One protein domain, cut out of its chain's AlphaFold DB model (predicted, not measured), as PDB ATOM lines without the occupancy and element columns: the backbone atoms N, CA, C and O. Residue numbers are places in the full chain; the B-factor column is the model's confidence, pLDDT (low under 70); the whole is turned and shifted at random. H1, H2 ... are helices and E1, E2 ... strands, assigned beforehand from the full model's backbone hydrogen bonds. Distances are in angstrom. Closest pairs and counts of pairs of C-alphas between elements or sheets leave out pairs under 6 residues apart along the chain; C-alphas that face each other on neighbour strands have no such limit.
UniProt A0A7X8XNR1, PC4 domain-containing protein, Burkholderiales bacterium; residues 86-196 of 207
ATOM      1  N   VAL A  86      18.704  19.585  10.031       47.88
ATOM      2  CA  VAL A  86      18.999  20.111  11.373       47.88
ATOM      3  C   VAL A  86      19.576  21.529  11.315       47.88
ATOM      4  O   VAL A  86      19.119  22.387  12.058       47.88
ATOM      5  N   ALA A  87      20.507  21.845  10.408       44.97
ATOM      6  CA  ALA A  87      21.082  23.197  10.332       44.97
ATOM      7  C   ALA A  87      20.065  24.271   9.890       44.97
ATOM      8  O   ALA A  87      20.047  25.385  10.423       44.97
ATOM      9  N   SER A  88      19.198  23.939   8.929       49.97
ATOM     10  CA  SER A  88      18.135  24.842   8.477       49.97
ATOM     11  C   SER A  88      16.971  24.911   9.471       49.97
ATOM     12  O   SER A  88      16.448  25.999   9.703       49.97
ATOM     13  N   ASN A  89      16.632  23.802  10.131       49.59
ATOM     14  CA  ASN A  89      15.585  23.730  11.148       49.59
ATOM     15  C   ASN A  89      15.994  24.410  12.448       49.59
ATOM     16  O   ASN A  89      15.204  25.178  12.962       49.59
ATOM     17  N   VAL A  90      17.220  24.236  12.948       51.69
ATOM     18  CA  VAL A  90      17.719  24.951  14.139       51.69
ATOM     19  C   VAL A  90      17.749  26.455  13.883       51.69
ATOM     20  O   VAL A  90      17.328  27.241  14.726       51.69
ATOM     21  N   THR A  91      18.173  26.877  12.689       54.78
ATOM     22  CA  THR A  91      18.150  28.296  12.307       54.78
ATOM     23  C   THR A  91      16.717  28.832  12.226       54.78
ATOM     24  O   THR A  91      16.443  29.914  12.738       54.78
ATOM     25  N   ARG A  92      15.785  28.062  11.649       53.06
ATOM     26  CA  ARG A  92      14.355  28.399  11.568       53.06
ATOM     27  C   ARG A  92      13.659  28.372  12.929       53.06
ATOM     28  O   ARG A  92      12.851  29.249  13.184       53.06
ATOM     29  N   MET A  93      13.995  27.435  13.812       51.41
ATOM     30  CA  MET A  93      13.492  27.336  15.185       51.41
ATOM     31  C   MET A  93      13.993  28.498  16.035       51.41
ATOM     32  O   MET A  93      13.208  29.080  16.773       51.41
ATOM     33  N   ASN A  94      15.261  28.889  15.889       54.25
ATOM     34  CA  ASN A  94      15.807  30.058  16.574       54.25
ATOM     35  C   ASN A  94      15.183  31.356  16.043       54.25
ATOM     36  O   ASN A  94      14.786  32.207  16.828       54.25
ATOM     37  N   GLN A  95      15.008  31.492  14.725       54.72
ATOM     38  CA  GLN A  95      14.346  32.658  14.125       54.72
ATOM     39  C   GLN A  95      12.847  32.724  14.457       54.72
ATOM     40  O   GLN A  95      12.332  33.807  14.727       54.72
ATOM     41  N   ALA A  96      12.150  31.585  14.475       51.72
ATOM     42  CA  ALA A  96      10.749  31.491  14.872       51.72
ATOM     43  C   ALA A  96      10.584  31.744  16.374       51.72
ATOM     44  O   ALA A  96       9.711  32.512  16.756       51.72
ATOM     45  N   GLY A  97      11.452  31.190  17.225       51.12
ATOM     46  CA  GLY A  97      11.465  31.448  18.666       51.12
ATOM     47  C   GLY A  97      11.768  32.912  19.007       51.12
ATOM     48  O   GLY A  97      11.091  33.509  19.846       51.12
ATOM     49  N   ASP A  98      12.714  33.538  18.303       51.41
ATOM     50  CA  ASP A  98      13.041  34.961  18.465       51.41
ATOM     51  C   ASP A  98      11.931  35.890  17.955       51.41
ATOM     52  O   ASP A  98      11.729  36.969  18.517       51.41
ATOM     53  N   ALA A  99      11.209  35.498  16.902       51.41
ATOM     54  CA  ALA A  99      10.056  36.241  16.398       51.41
ATOM     55  C   ALA A  99       8.826  36.067  17.305       51.41
ATOM     56  O   ALA A  99       8.128  37.037  17.588       51.41
ATOM     57  N   LEU A 100       8.581  34.852  17.805       52.50
ATOM     58  CA  LEU A 100       7.427  34.520  18.641       52.50
ATOM     59  C   LEU A 100       7.557  35.053  20.070       52.50
ATOM     60  O   LEU A 100       6.556  35.502  20.616       52.50
ATOM     61  N   SER A 101       8.761  35.067  20.654       53.97
ATOM     62  CA  SER A 101       8.990  35.579  22.019       53.97
ATOM     63  C   SER A 101       8.819  37.097  22.154       53.97
ATOM     64  O   SER A 101       8.636  37.601  23.263       53.97
ATOM     65  N   LYS A 102       8.875  37.835  21.036       51.59
ATOM     66  CA  LYS A 102       8.774  39.304  20.998       51.59
ATOM     67  C   LYS A 102       7.375  39.823  20.668       51.59
ATOM     68  O   LYS A 102       7.137  41.016  20.832       51.59
ATOM     69  N   ILE A 103       6.472  38.965  20.195       55.41
ATOM     70  CA  ILE A 103       5.103  39.344  19.837       55.41
ATOM     71  C   ILE A 103       4.196  39.045  21.033       55.41
ATOM     72  O   ILE A 103       4.185  37.937  21.560       55.41
ATOM     73  N   GLU A 104       3.447  40.051  21.481       59.56
ATOM     74  CA  GLU A 104       2.376  39.865  22.457       59.56
ATOM     75  C   GLU A 104       1.189  39.219  21.731       59.56
ATOM     76  O   GLU A 104       0.553  39.843  20.882       59.56
ATOM     77  N   HIS A 105       0.961  37.933  21.993       65.06
ATOM     78  CA  HIS A 105      -0.104  37.158  21.360       65.06
ATOM     79  C   HIS A 105      -1.372  37.217  22.206       65.06
ATOM     80  O   HIS A 105      -1.320  37.059  23.427       65.06
ATOM     81  N   SER A 106      -2.514  37.403  21.548       75.62
ATOM     82  CA  SER A 106      -3.832  37.248  22.159       75.62
ATOM     83  C   SER A 106      -4.515  36.006  21.599       75.62
ATOM     84  O   SER A 106      -4.415  35.701  20.407       75.62
ATOM     85  N   VAL A 107      -5.216  35.283  22.471       82.12
ATOM     86  CA  VAL A 107      -6.016  34.115  22.099       82.12
ATOM     87  C   VAL A 107      -7.464  34.378  22.467       82.12
ATOM     88  O   VAL A 107      -7.780  34.704  23.609       82.12
ATOM     89  N   HIS A 108      -8.346  34.270  21.482       87.00
ATOM     90  CA  HIS A 108      -9.785  34.373  21.673       87.00
ATOM     91  C   HIS A 108     -10.388  32.994  21.466       87.00
ATOM     92  O   HIS A 108     -10.189  32.369  20.423       87.00
ATOM     93  N   VAL A 109     -11.113  32.515  22.469       89.12
ATOM     94  CA  VAL A 109     -11.730  31.190  22.440       89.12
ATOM     95  C   VAL A 109     -13.192  31.334  22.050       89.12
ATOM     96  O   VAL A 109     -13.948  32.056  22.695       89.12
ATOM     97  N   LEU A 110     -13.579  30.637  20.988       90.88
ATOM     98  CA  LEU A 110     -14.926  30.621  20.437       90.88
ATOM     99  C   LEU A 110     -15.503  29.212  20.548       90.88
ATOM    100  O   LEU A 110     -14.810  28.220  20.320       90.88
ATOM    101  N   PHE A 111     -16.784  29.121  20.883       92.50
ATOM    102  CA  PHE A 111     -17.490  27.854  21.038       92.50
ATOM    103  C   PHE A 111     -18.499  27.706  19.906       92.50
ATOM    104  O   PHE A 111     -19.411  28.517  19.775       92.50
ATOM    105  N   GLU A 112     -18.334  26.673  19.084       91.62
ATOM    106  CA  GLU A 112     -19.202  26.431  17.933       91.62
ATOM    107  C   GLU A 112     -19.593  24.959  17.825       91.62
ATOM    108  O   GLU A 112     -18.861  24.054  18.222       91.62
ATOM    109  N   ASP A 113     -20.732  24.712  17.189       91.38
ATOM    110  CA  ASP A 113     -21.186  23.372  16.844       91.38
ATOM    111  C   ASP A 113     -20.919  23.081  15.366       91.38
ATOM    112  O   ASP A 113     -21.511  23.699  14.479       91.38
ATOM    113  N   TRP A 114     -20.118  22.053  15.073       90.56
ATOM    114  CA  TRP A 114     -19.963  21.581  13.695       90.56
ATOM    115  C   TRP A 114     -19.900  20.056  13.571       90.56
ATOM    116  O   TRP A 114     -19.578  19.313  14.501       90.56
ATOM    117  N   LYS A 115     -20.271  19.554  12.386       85.69
ATOM    118  CA  LYS A 115     -20.282  18.116  12.069       85.69
ATOM    119  C   LYS A 115     -18.877  17.654  11.680       85.69
ATOM    120  O   LYS A 115     -18.553  17.582  10.501       85.69
ATOM    121  N   SER A 116     -18.045  17.360  12.673       81.56
ATOM    122  CA  SER A 116     -16.713  16.771  12.490       81.56
ATOM    123  C   SER A 116     -16.271  16.054  13.769       81.56
ATOM    124  O   SER A 116     -16.675  16.477  14.853       81.56
ATOM    125  N   PRO A 117     -15.430  15.007  13.675       73.75
ATOM    126  CA  PRO A 117     -14.760  14.437  14.842       73.75
ATOM    127  C   PRO A 117     -13.682  15.364  15.431       73.75
ATOM    128  O   PRO A 117     -13.260  15.152  16.563       73.75
ATOM    129  N   ALA A 118     -13.226  16.385  14.693       78.19
ATOM    130  CA  ALA A 118     -12.269  17.358  15.211       78.19
ATOM    131  C   ALA A 118     -12.882  18.156  16.372       78.19
ATOM    132  O   ALA A 118     -13.996  18.677  16.262       78.19
ATOM    133  N   PHE A 119     -12.136  18.259  17.472       86.69
ATOM    134  CA  PHE A 119     -12.588  18.935  18.687       86.69
ATOM    135  C   PHE A 119     -12.170  20.408  18.761       86.69
ATOM    136  O   PHE A 119     -12.728  21.144  19.570       86.69
ATOM    137  N   PHE A 120     -11.234  20.846  17.913       93.62
ATOM    138  CA  PHE A 120     -10.873  22.251  17.759       93.62
ATOM    139  C   PHE A 120     -10.352  22.562  16.352       93.62
ATOM    140  O   PHE A 120      -9.956  21.657  15.609       93.62
ATOM    141  N   ARG A 121     -10.327  23.849  16.007       90.25
ATOM    142  CA  ARG A 121      -9.548  24.422  14.901       90.25
ATOM    143  C   ARG A 121      -9.025  25.796  15.321       90.25
ATOM    144  O   ARG A 121      -9.520  26.362  16.292       90.25
ATOM    145  N   ALA A 122      -8.050  26.322  14.594       89.88
ATOM    146  CA  ALA A 122      -7.522  27.655  14.839       89.88
ATOM    147  C   ALA A 122      -7.409  28.438  13.535       89.88
ATOM    148  O   ALA A 122      -7.072  27.861  12.499       89.88
ATOM    149  N   GLU A 123      -7.661  29.736  13.624       87.06
ATOM    150  CA  GLU A 123      -7.448  30.703  12.552       87.06
ATOM    151  C   GLU A 123      -6.562  31.839  13.073       87.06
ATOM    152  O   GLU A 123      -6.546  32.129  14.274       87.06
ATOM    153  N   PHE A 124      -5.787  32.448  12.175       83.12
ATOM    154  CA  PHE A 124      -4.762  33.427  12.531       83.12
ATOM    155  C   PHE A 124      -5.026  34.758  11.833       83.12
ATOM    156  O   PHE A 124      -4.992  34.840  10.604       83.12
ATOM    157  N   GLU A 125      -5.221  35.809  12.627       81.00
ATOM    158  CA  GLU A 125      -5.383  37.189  12.166       81.00
ATOM    159  C   GLU A 125      -4.232  38.042  12.715       81.00
ATOM    160  O   GLU A 125      -4.343  38.751  13.717       81.00
ATOM    161  N   GLY A 126      -3.061  37.928  12.082       75.25
ATOM    162  CA  GLY A 126      -1.844  38.583  12.565       75.25
ATOM    163  C   GLY A 126      -1.411  38.034  13.937       75.25
ATOM    164  O   GLY A 126      -1.074  36.851  14.017       75.25
ATOM    165  N   PRO A 127      -1.363  38.852  15.010       74.06
ATOM    166  CA  PRO A 127      -0.998  38.382  16.350       74.06
ATOM    167  C   PRO A 127      -2.140  37.652  17.082       74.06
ATOM    168  O   PRO A 127      -1.877  36.942  18.057       74.06
ATOM    169  N   LEU A 128      -3.386  37.806  16.618       79.12
ATOM    170  CA  LEU A 128      -4.572  37.207  17.223       79.12
ATOM    171  C   LEU A 128      -4.752  35.760  16.748       79.12
ATOM    172  O   LEU A 128      -4.790  35.491  15.545       79.12
ATOM    173  N   THR A 129      -4.909  34.840  17.699       84.88
ATOM    174  CA  THR A 129      -5.378  33.474  17.429       84.88
ATOM    175  C   THR A 129      -6.848  33.349  17.791       84.88
ATOM    176  O   THR A 129      -7.229  33.556  18.943       84.88
ATOM    177  N   LEU A 130      -7.663  32.946  16.820       89.56
ATOM    178  CA  LEU A 130      -9.049  32.545  17.033       89.56
ATOM    179  C   LEU A 130      -9.091  31.027  17.212       89.56
ATOM    180  O   LEU A 130      -8.870  30.277  16.259       89.56
ATOM    181  N   LEU A 131      -9.337  30.562  18.435       91.81
ATOM    182  CA  LEU A 131      -9.407  29.145  18.779       91.81
ATOM    183  C   LEU A 131     -10.868  28.705  18.867       91.81
ATOM    184  O   LEU A 131     -11.572  29.046  19.811       91.81
ATOM    185  N   PHE A 132     -11.315  27.902  17.910       92.62
ATOM    186  CA  PHE A 132     -12.683  27.391  17.868       92.62
ATOM    187  C   PHE A 132     -12.741  26.013  18.521       92.62
ATOM    188  O   PHE A 132     -12.013  25.106  18.108       92.62
ATOM    189  N   LEU A 133     -13.629  25.826  19.493       92.12
ATOM    190  CA  LEU A 133     -13.865  24.572  20.204       92.12
ATOM    191  C   LEU A 133     -15.217  23.973  19.802       92.12
ATOM    192  O   LEU A 133     -16.242  24.649  19.857       92.12
ATOM    193  N   ASN A 134     -15.217  22.692  19.419       90.44
ATOM    194  CA  ASN A 134     -16.417  22.004  18.941       90.44
ATOM    195  C   ASN A 134     -17.286  21.526  20.106       90.44
ATOM    196  O   ASN A 134     -17.024  20.459  20.665       90.44
ATOM    197  N   THR A 135     -18.364  22.224  20.448       90.31
ATOM    198  CA  THR A 135     -19.214  21.867  21.602       90.31
ATOM    199  C   THR A 135     -19.967  20.535  21.451       90.31
ATOM    200  O   THR A 135     -20.473  19.966  22.435       90.31
ATOM    201  N   ARG A 136     -19.954  19.933  20.252       85.25
ATOM    202  CA  ARG A 136     -20.394  18.544  20.033       85.25
ATOM    203  C   ARG A 136     -19.417  17.499  20.553       85.25
ATOM    204  O   ARG A 136     -19.851  16.395  20.881       85.25
ATOM    205  N   HIS A 137     -18.129  17.819  20.634       89.69
ATOM    206  CA  HIS A 137     -17.114  16.886  21.102       89.69
ATOM    207  C   HIS A 137     -17.045  16.885  22.644       89.69
ATOM    208  O   HIS A 137     -16.909  17.955  23.242       89.69
ATOM    209  N   PRO A 138     -17.073  15.714  23.318       85.94
ATOM    210  CA  PRO A 138     -17.111  15.642  24.784       85.94
ATOM    211  C   PRO A 138     -15.969  16.392  25.483       85.94
ATOM    212  O   PRO A 138     -16.200  17.084  26.470       85.94
ATOM    213  N   PHE A 139     -14.747  16.305  24.944       90.00
ATOM    214  CA  PHE A 139     -13.588  17.032  25.476       90.00
ATOM    215  C   PHE A 139     -13.760  18.555  25.399       90.00
ATOM    216  O   PHE A 139     -13.533  19.242  26.386       90.00
ATOM    217  N   ALA A 140     -14.188  19.082  24.248       88.56
ATOM    218  CA  ALA A 140     -14.329  20.521  24.041       88.56
ATOM    219  C   ALA A 140     -15.490  21.098  24.860       88.56
ATOM    220  O   ALA A 140     -15.368  22.200  25.379       88.56
ATOM    221  N   ARG A 141     -16.565  20.326  25.067       89.94
ATOM    222  CA  ARG A 141     -17.626  20.684  26.015       89.94
ATOM    223  C   ARG A 141     -17.101  20.772  27.444       89.94
ATOM    224  O   ARG A 141     -17.337  21.766  28.111       89.94
ATOM    225  N   ARG A 142     -16.341  19.768  27.893       91.69
ATOM    226  CA  ARG A 142     -15.766  19.797  29.243       91.69
ATOM    227  C   ARG A 142     -14.783  20.953  29.418       91.69
ATOM    228  O   ARG A 142     -14.735  21.553  30.484       91.69
ATOM    229  N   LEU A 143     -14.006  21.262  28.383       90.31
ATOM    230  CA  LEU A 143     -13.128  22.425  28.379       90.31
ATOM    231  C   LEU A 143     -13.933  23.732  28.424       90.31
ATOM    232  O   LEU A 143     -13.555  24.619  29.174       90.31
ATOM    233  N   ALA A 144     -15.052  23.831  27.700       89.50
ATOM    234  CA  ALA A 144     -15.953  24.984  27.757       89.50
ATOM    235  C   ALA A 144     -16.487  25.234  29.171       89.50
ATOM    236  O   ALA A 144     -16.451  26.372  29.632       89.50
ATOM    237  N   ASP A 145     -16.893  24.174  29.877       91.62
ATOM    238  CA  ASP A 145     -17.310  24.275  31.281       91.62
ATOM    239  C   ASP A 145     -16.177  24.855  32.144       91.62
ATOM    240  O   ASP A 145     -16.385  25.795  32.902       91.62
ATOM    241  N   LEU A 146     -14.950  24.343  31.978       90.56
ATOM    242  CA  LEU A 146     -13.783  24.808  32.734       90.56
ATOM    243  C   LEU A 146     -13.412  26.265  32.422       90.56
ATOM    244  O   LEU A 146     -12.940  26.963  33.314       90.56
ATOM    245  N   VAL A 147     -13.604  26.718  31.181       88.56
ATOM    246  CA  VAL A 147     -13.397  28.123  30.791       88.56
ATOM    247  C   VAL A 147     -14.461  29.013  31.426       88.56
ATOM    248  O   VAL A 147     -14.132  30.054  31.983       88.56
ATOM    249  N   ALA A 148     -15.730  28.597  31.392       88.75
ATOM    250  CA  ALA A 148     -16.827  29.337  32.013       88.75
ATOM    251  C   ALA A 148     -16.685  29.433  33.545       88.75
ATOM    252  O   ALA A 148     -17.115  30.412  34.149       88.75
ATOM    253  N   GLU A 149     -16.061  28.430  34.164       91.19
ATOM    254  CA  GLU A 149     -15.713  28.396  35.588       91.19
ATOM    255  C   GLU A 149     -14.446  29.209  35.937       91.19
ATOM    256  O   GLU A 149     -14.049  29.217  37.103       91.19
ATOM    257  N   ASP A 150     -13.790  29.849  34.959       85.06
ATOM    258  CA  ASP A 150     -12.461  30.480  35.089       85.06
ATOM    259  C   ASP A 150     -11.436  29.556  35.775       85.06
ATOM    260  O   ASP A 150     -10.632  29.938  36.629       85.06
ATOM    261  N   ASN A 151     -11.491  28.267  35.437       87.56
ATOM    262  CA  ASN A 151     -10.613  27.282  36.037       87.56
ATOM    263  C   ASN A 151      -9.176  27.498  35.524       87.56
ATOM    264  O   ASN A 151      -8.965  27.440  34.308       87.56
ATOM    265  N   PRO A 152      -8.158  27.617  36.400       84.38
ATOM    266  CA  PRO A 152      -6.753  27.774  36.000       84.38
ATOM    267  C   PRO A 152      -6.244  26.702  35.025       84.38
ATOM    268  O   PRO A 152      -5.360  26.954  34.210       84.38
ATOM    269  N   SER A 153      -6.815  25.497  35.077       84.69
ATOM    270  CA  SER A 153      -6.450  24.398  34.180       84.69
ATOM    271  C   SER A 153      -6.920  24.631  32.743       84.69
ATOM    272  O   SER A 153      -6.293  24.127  31.813       84.69
ATOM    273  N   SER A 154      -7.999  25.396  32.542       86.44
ATOM    274  CA  SER A 154      -8.493  25.738  31.205       86.44
ATOM    275  C   SER A 154      -7.485  26.605  30.450       86.44
ATOM    276  O   SER A 154      -7.199  26.326  29.288       86.44
ATOM    277  N   HIS A 155      -6.856  27.562  31.143       82.44
ATOM    278  CA  HIS A 155      -5.795  28.419  30.610       82.44
ATOM    279  C   HIS A 155      -4.619  27.597  30.081       82.44
ATOM    280  O   HIS A 155      -4.215  27.778  28.938       82.44
ATOM    281  N   ILE A 156      -4.142  26.617  30.857       82.94
ATOM    282  CA  ILE A 156      -3.041  25.728  30.446       82.94
ATOM    283  C   ILE A 156      -3.410  24.959  29.173       82.94
ATOM    284  O   ILE A 156      -2.632  24.911  28.221       82.94
ATOM    285  N   VAL A 157      -4.607  24.369  29.135       87.62
ATOM    286  CA  VAL A 157      -5.058  23.590  27.975       87.62
ATOM    287  C   VAL A 157      -5.219  24.482  26.742       87.62
ATOM    288  O   VAL A 157      -4.793  24.091  25.658       87.62
ATOM    289  N   ILE A 158      -5.771  25.687  26.889       88.19
ATOM    290  CA  ILE A 158      -5.909  26.658  25.795       88.19
ATOM    291  C   ILE A 158      -4.539  27.057  25.250       88.19
ATOM    292  O   ILE A 158      -4.334  27.004  24.038       88.19
ATOM    293  N   SER A 159      -3.579  27.361  26.125       79.50
ATOM    294  CA  SER A 159      -2.198  27.659  25.741       79.50
ATOM    295  C   SER A 159      -1.540  26.495  24.986       79.50
ATOM    296  O   SER A 159      -0.860  26.708  23.981       79.50
ATOM    297  N   MET A 160      -1.781  25.246  25.402       83.06
ATOM    298  CA  MET A 160      -1.284  24.068  24.678       83.06
ATOM    299  C   MET A 160      -1.897  23.944  23.276       83.06
ATOM    300  O   MET A 160      -1.183  23.647  22.314       83.06
ATOM    301  N   LEU A 161      -3.206  24.176  23.143       87.38
ATOM    302  CA  LEU A 161      -3.899  24.116  21.853       87.38
ATOM    303  C   LEU A 161      -3.450  25.237  20.911       87.38
ATOM    304  O   LEU A 161      -3.215  24.972  19.731       87.38
ATOM    305  N   GLU A 162      -3.274  26.456  21.424       83.25
ATOM    306  CA  GLU A 162      -2.706  27.575  20.669       83.25
ATOM    307  C   GLU A 162      -1.302  27.229  20.160       83.25
ATOM    308  O   GLU A 162      -1.017  27.366  18.969       83.25
ATOM    309  N   GLY A 163      -0.432  26.718  21.038       76.44
ATOM    310  CA  GLY A 163       0.931  26.356  20.657       76.44
ATOM    311  C   GLY A 163       0.998  25.241  19.633       76.44
ATOM    312  O   GLY A 163       1.779  25.321  18.683       76.44
ATOM    313  N   PHE A 164       0.131  24.238  19.767       80.75
ATOM    314  CA  PHE A 164      -0.018  23.203  18.754       80.75
ATOM    315  C   PHE A 164      -0.445  23.795  17.405       80.75
ATOM    316  O   PHE A 164       0.141  23.479  16.369       80.75
ATOM    317  N   ALA A 165      -1.461  24.657  17.409       81.19
ATOM    318  CA  ALA A 165      -2.009  25.232  16.194       81.19
ATOM    319  C   ALA A 165      -0.993  26.112  15.456       81.19
ATOM    320  O   ALA A 165      -0.847  25.979  14.240       81.19
ATOM    321  N   ARG A 166      -0.262  26.968  16.181       75.31
ATOM    322  CA  ARG A 166       0.784  27.829  15.608       75.31
ATOM    323  C   ARG A 166       1.933  27.012  15.034       75.31
ATOM    324  O   ARG A 166       2.362  27.283  13.916       75.31
ATOM    325  N   ALA A 167       2.382  25.986  15.757       72.62
ATOM    326  CA  ALA A 167       3.401  25.074  15.253       72.62
ATOM    327  C   ALA A 167       2.933  24.425  13.949       72.62
ATOM    328  O   ALA A 167       3.619  24.541  12.945       72.62
ATOM    329  N   LYS A 168       1.730  23.838  13.918       74.44
ATOM    330  CA  LYS A 168       1.169  23.240  12.700       74.44
ATOM    331  C   LYS A 168       1.105  24.240  11.536       74.44
ATOM    332  O   LYS A 168       1.472  23.882  10.423       74.44
ATOM    333  N   HIS A 169       0.659  25.472  11.787       74.00
ATOM    334  CA  HIS A 169       0.529  26.508  10.760       74.00
ATOM    335  C   HIS A 169       1.870  26.900  10.123       74.00
ATOM    336  O   HIS A 169       1.922  27.113   8.917       74.00
ATOM    337  N   LEU A 170       2.963  26.926  10.897       66.81
ATOM    338  CA  LEU A 170       4.309  27.210  10.378       66.81
ATOM    339  C   LEU A 170       4.796  26.192   9.337       66.81
ATOM    340  O   LEU A 170       5.687  26.510   8.554       66.81
ATOM    341  N   TYR A 171       4.222  24.988   9.328       66.00
ATOM    342  CA  TYR A 171       4.605  23.905   8.424       66.00
ATOM    343  C   TYR A 171       3.523  23.561   7.387       66.00
ATOM    344  O   TYR A 171       3.705  22.633   6.596       66.00
ATOM    345  N   ASP A 172       2.400  24.286   7.364       60.69
ATOM    346  CA  ASP A 172       1.318  24.045   6.407       60.69
ATOM    347  C   ASP A 172       1.741  24.569   5.019       60.69
ATOM    348  O   ASP A 172       1.854  25.774   4.798       60.69
ATOM    349  N   GLY A 173       2.049  23.655   4.089       53.53
ATOM    350  CA  GLY A 173       2.507  23.974   2.727       53.53
ATOM    351  C   GLY A 173       3.838  23.341   2.300       53.53
ATOM    352  O   GLY A 173       4.172  23.404   1.116       53.53
ATOM    353  N   GLU A 174       4.586  22.693   3.202       51.78
ATOM    354  CA  GLU A 174       5.797  21.945   2.831       51.78
ATOM    355  C   GLU A 174       5.474  20.465   2.532       51.78
ATOM    356  O   GLU A 174       4.819  19.752   3.294       51.78
ATOM    357  N   SER A 175       5.924  19.989   1.369       46.50
ATOM    358  CA  SER A 175       5.775  18.601   0.940       46.50
ATOM    359  C   SER A 175       6.636  17.676   1.805       46.50
ATOM    360  O   SER A 175       7.850  17.648   1.636       46.50
ATOM    361  N   SER A 176       5.992  16.893   2.675       49.84
ATOM    362  CA  SER A 176       6.470  15.602   3.193       49.84
ATOM    363  C   SER A 176       7.971  15.524   3.532       49.84
ATOM    364  O   SER A 176       8.770  15.004   2.754       49.84
ATOM    365  N   GLY A 177       8.332  15.924   4.747       50.69
ATOM    366  CA  GLY A 177       9.600  15.554   5.379       50.69
ATOM    367  C   GLY A 177       9.872  16.486   6.552       50.69
ATOM    368  O   GLY A 177      10.089  17.665   6.346       50.69
ATOM    369  N   VAL A 178       9.825  16.091   7.818       55.22
ATOM    370  CA  VAL A 178       9.850  14.784   8.479       55.22
ATOM    371  C   VAL A 178       8.938  14.945   9.702       55.22
ATOM    372  O   VAL A 178       9.003  15.976  10.368       55.22
ATOM    373  N   ALA A 179       8.069  13.977  10.004       55.84
ATOM    374  CA  ALA A 179       7.134  14.065  11.137       55.84
ATOM    375  C   ALA A 179       7.830  14.380  12.481       55.84
ATOM    376  O   ALA A 179       7.249  15.020  13.349       55.84
ATOM    377  N   GLU A 180       9.094  13.990  12.616       51.78
ATOM    378  CA  GLU A 180       9.970  14.284  13.752       51.78
ATOM    379  C   GLU A 180      10.290  15.784  13.892       51.78
ATOM    380  O   GLU A 180      10.210  16.327  14.984       51.78
ATOM    381  N   VAL A 181      10.496  16.506  12.785       54.31
ATOM    382  CA  VAL A 181      10.719  17.967  12.784       54.31
ATOM    383  C   VAL A 181       9.453  18.725  13.190       54.31
ATOM    384  O   VAL A 181       9.528  19.737  13.886       54.31
ATOM    385  N   LEU A 182       8.280  18.219  12.789       60.25
ATOM    386  CA  LEU A 182       6.994  18.735  13.263       60.25
ATOM    387  C   LEU A 182       6.846  18.534  14.774       60.25
ATOM    388  O   LEU A 182       6.396  19.442  15.465       60.25
ATOM    389  N   LEU A 183       7.230  17.362  15.285       62.62
ATOM    390  CA  LEU A 183       7.165  17.033  16.709       62.62
ATOM    391  C   LEU A 183       8.147  17.866  17.542       62.62
ATOM    392  O   LEU A 183       7.751  18.409  18.571       62.62
ATOM    393  N   ASP A 184       9.379  18.060  17.080       61.62
ATOM    394  CA  ASP A 184      10.354  18.922  17.758       61.62
ATOM    395  C   ASP A 184       9.912  20.393  17.738       61.62
ATOM    396  O   ASP A 184       9.991  21.093  18.751       61.62
ATOM    397  N   GLY A 185       9.367  20.860  16.609       60.41
ATOM    398  CA  GLY A 185       8.764  22.189  16.493       60.41
ATOM    399  C   GLY A 185       7.560  22.374  17.418       60.41
ATOM    400  O   GLY A 185       7.386  23.444  18.006       60.41
ATOM    401  N   LEU A 186       6.750  21.329  17.595       63.88
ATOM    402  CA  LEU A 186       5.653  21.301  18.560       63.88
ATOM    403  C   LEU A 186       6.169  21.434  19.995       63.88
ATOM    404  O   LEU A 186       5.684  22.293  20.729       63.88
ATOM    405  N   LEU A 187       7.177  20.646  20.381       65.19
ATOM    406  CA  LEU A 187       7.739  20.658  21.734       65.19
ATOM    407  C   LEU A 187       8.359  22.014  22.101       65.19
ATOM    408  O   LEU A 187       8.129  22.515  23.203       65.19
ATOM    409  N   VAL A 188       9.094  22.645  21.178       63.16
ATOM    410  CA  VAL A 188       9.688  23.974  21.405       63.16
ATOM    411  C   VAL A 188       8.613  25.054  21.536       63.16
ATOM    412  O   VAL A 188       8.653  25.846  22.479       63.16
ATOM    413  N   ASN A 189       7.622  25.073  20.639       59.69
ATOM    414  CA  ASN A 189       6.542  26.061  20.700       59.69
ATOM    415  C   ASN A 189       5.683  25.899  21.958       59.69
ATOM    416  O   ASN A 189       5.319  26.894  22.586       59.69
ATOM    417  N   TRP A 190       5.414  24.658  22.373       65.94
ATOM    418  CA  TRP A 190       4.762  24.383  23.651       65.94
ATOM    419  C   TRP A 190       5.582  24.930  24.819       65.94
ATOM    420  O   TRP A 190       5.025  25.616  25.670       65.94
ATOM    421  N   GLY A 191       6.898  24.703  24.835       58.19
ATOM    422  CA  GLY A 191       7.787  25.229  25.873       58.19
ATOM    423  C   GLY A 191       7.766  26.757  25.981       58.19
ATOM    424  O   GLY A 191       7.681  27.285  27.092       58.19
ATOM    425  N   LEU A 192       7.791  27.468  24.848       59.41
ATOM    426  CA  LEU A 192       7.765  28.938  24.795       59.41
ATOM    427  C   LEU A 192       6.432  29.533  25.268       59.41
ATOM    428  O   LEU A 192       6.415  30.538  25.975       59.41
ATOM    429  N   ILE A 193       5.311  28.912  24.906       58.31
ATOM    430  CA  ILE A 193       3.982  29.396  25.303       58.31
ATOM    431  C   ILE A 193       3.709  29.077  26.779       58.31
ATOM    432  O   ILE A 193       3.222  29.921  27.530       58.31
ATOM    433  N   MET A 194       4.115  27.890  27.234       56.81
ATOM    434  CA  MET A 194       3.949  27.442  28.622       56.81
ATOM    435  C   MET A 194       4.880  28.154  29.615       56.81
ATOM    436  O   MET A 194       4.663  28.052  30.820       56.81
ATOM    437  N   THR A 195       5.905  28.885  29.157       55.34
ATOM    438  CA  THR A 195       6.761  29.696  30.043       55.34
ATOM    439  C   THR A 195       6.125  31.031  30.435       55.34
ATOM    440  O   THR A 195       6.618  31.673  31.362       55.34
ATOM    441  N   ASN A 196       5.027  31.453  29.790       51.75
ATOM    442  CA  ASN A 196       4.350  32.716  30.106       51.75
ATOM    443  C   ASN A 196       2.803  32.640  30.051       51.75
ATOM    444  O   ASN A 196       2.171  33.496  29.428       51.75
TER     445      ASN A 196
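What this domain is: This is residues 86 to 196 of the 207 residues of the protein "PC4 domain-containing protein" of Burkholderiales bacterium (UniProt A0A7X8XNR1). A small three-stranded sheet forms a wall with one face bare and the other covered by H2 and H3, in two layers. H4 folds back on H3, and H1 packs on H4 toward the far end of the longest axis. The printed part has 111 residues, in the order H1 E1 E2 E3 H2 H3 H4; the class is mixed, helices and strands. The sheet, ordered E1 E3 E2, is mixed. The whole is compact, with a radius of gyration of the C-alphas of 14.9 A and spans of 44 by 29 by 23 A.

Where its parts are: E1 is residues 106 to 112, starting at C-alpha 106 (-3.832, 37.248, 22.159); E3 is 128 to 134 and E2 120 to 125. H2 is 138 to 148. H3, 152 to 170, is 27.9 A long. H4, 179 to 194, is 22.2 A long and ends at C-alpha 194 (3.949, 27.442, 28.622). H1, 86 to 100, is 19.9 A long.

How they stand to each other: E1 and E3 are parallel, with N 110 and O 131 at 2.8 A. E2 and E3 form an antiparallel hairpin, with N 123 and O 130 at 2.9 A. H3 runs across the strands, 66 degrees to E2 on the local plane; C-alphas 122 and 165 are their closest, 6.2 A. H2, on the same face, touches residues 153 to 155 of H3; C-alphas 147 and 154 are closest, 5.5 A. H3 and H4 form a helical hairpin at a steep tilt of 41 degrees; C-alphas 163 and 190 are closest, 5.2 A. H1 touches H4 at a shallow tilt of 27 degrees, the same way; C-alphas 93 and 185 are closest, 7.1 A. Every O i to N i+4 pair is within hydrogen-bond range in H1, H2 and H4, and 14 of 15 in H3.

The domain as a whole: C-alphas 87 and 149 are farthest apart, 44.9 A. The printed part has no cut and no long link. Residues 86 to 105 and 170 to 196 have pLDDT under 70.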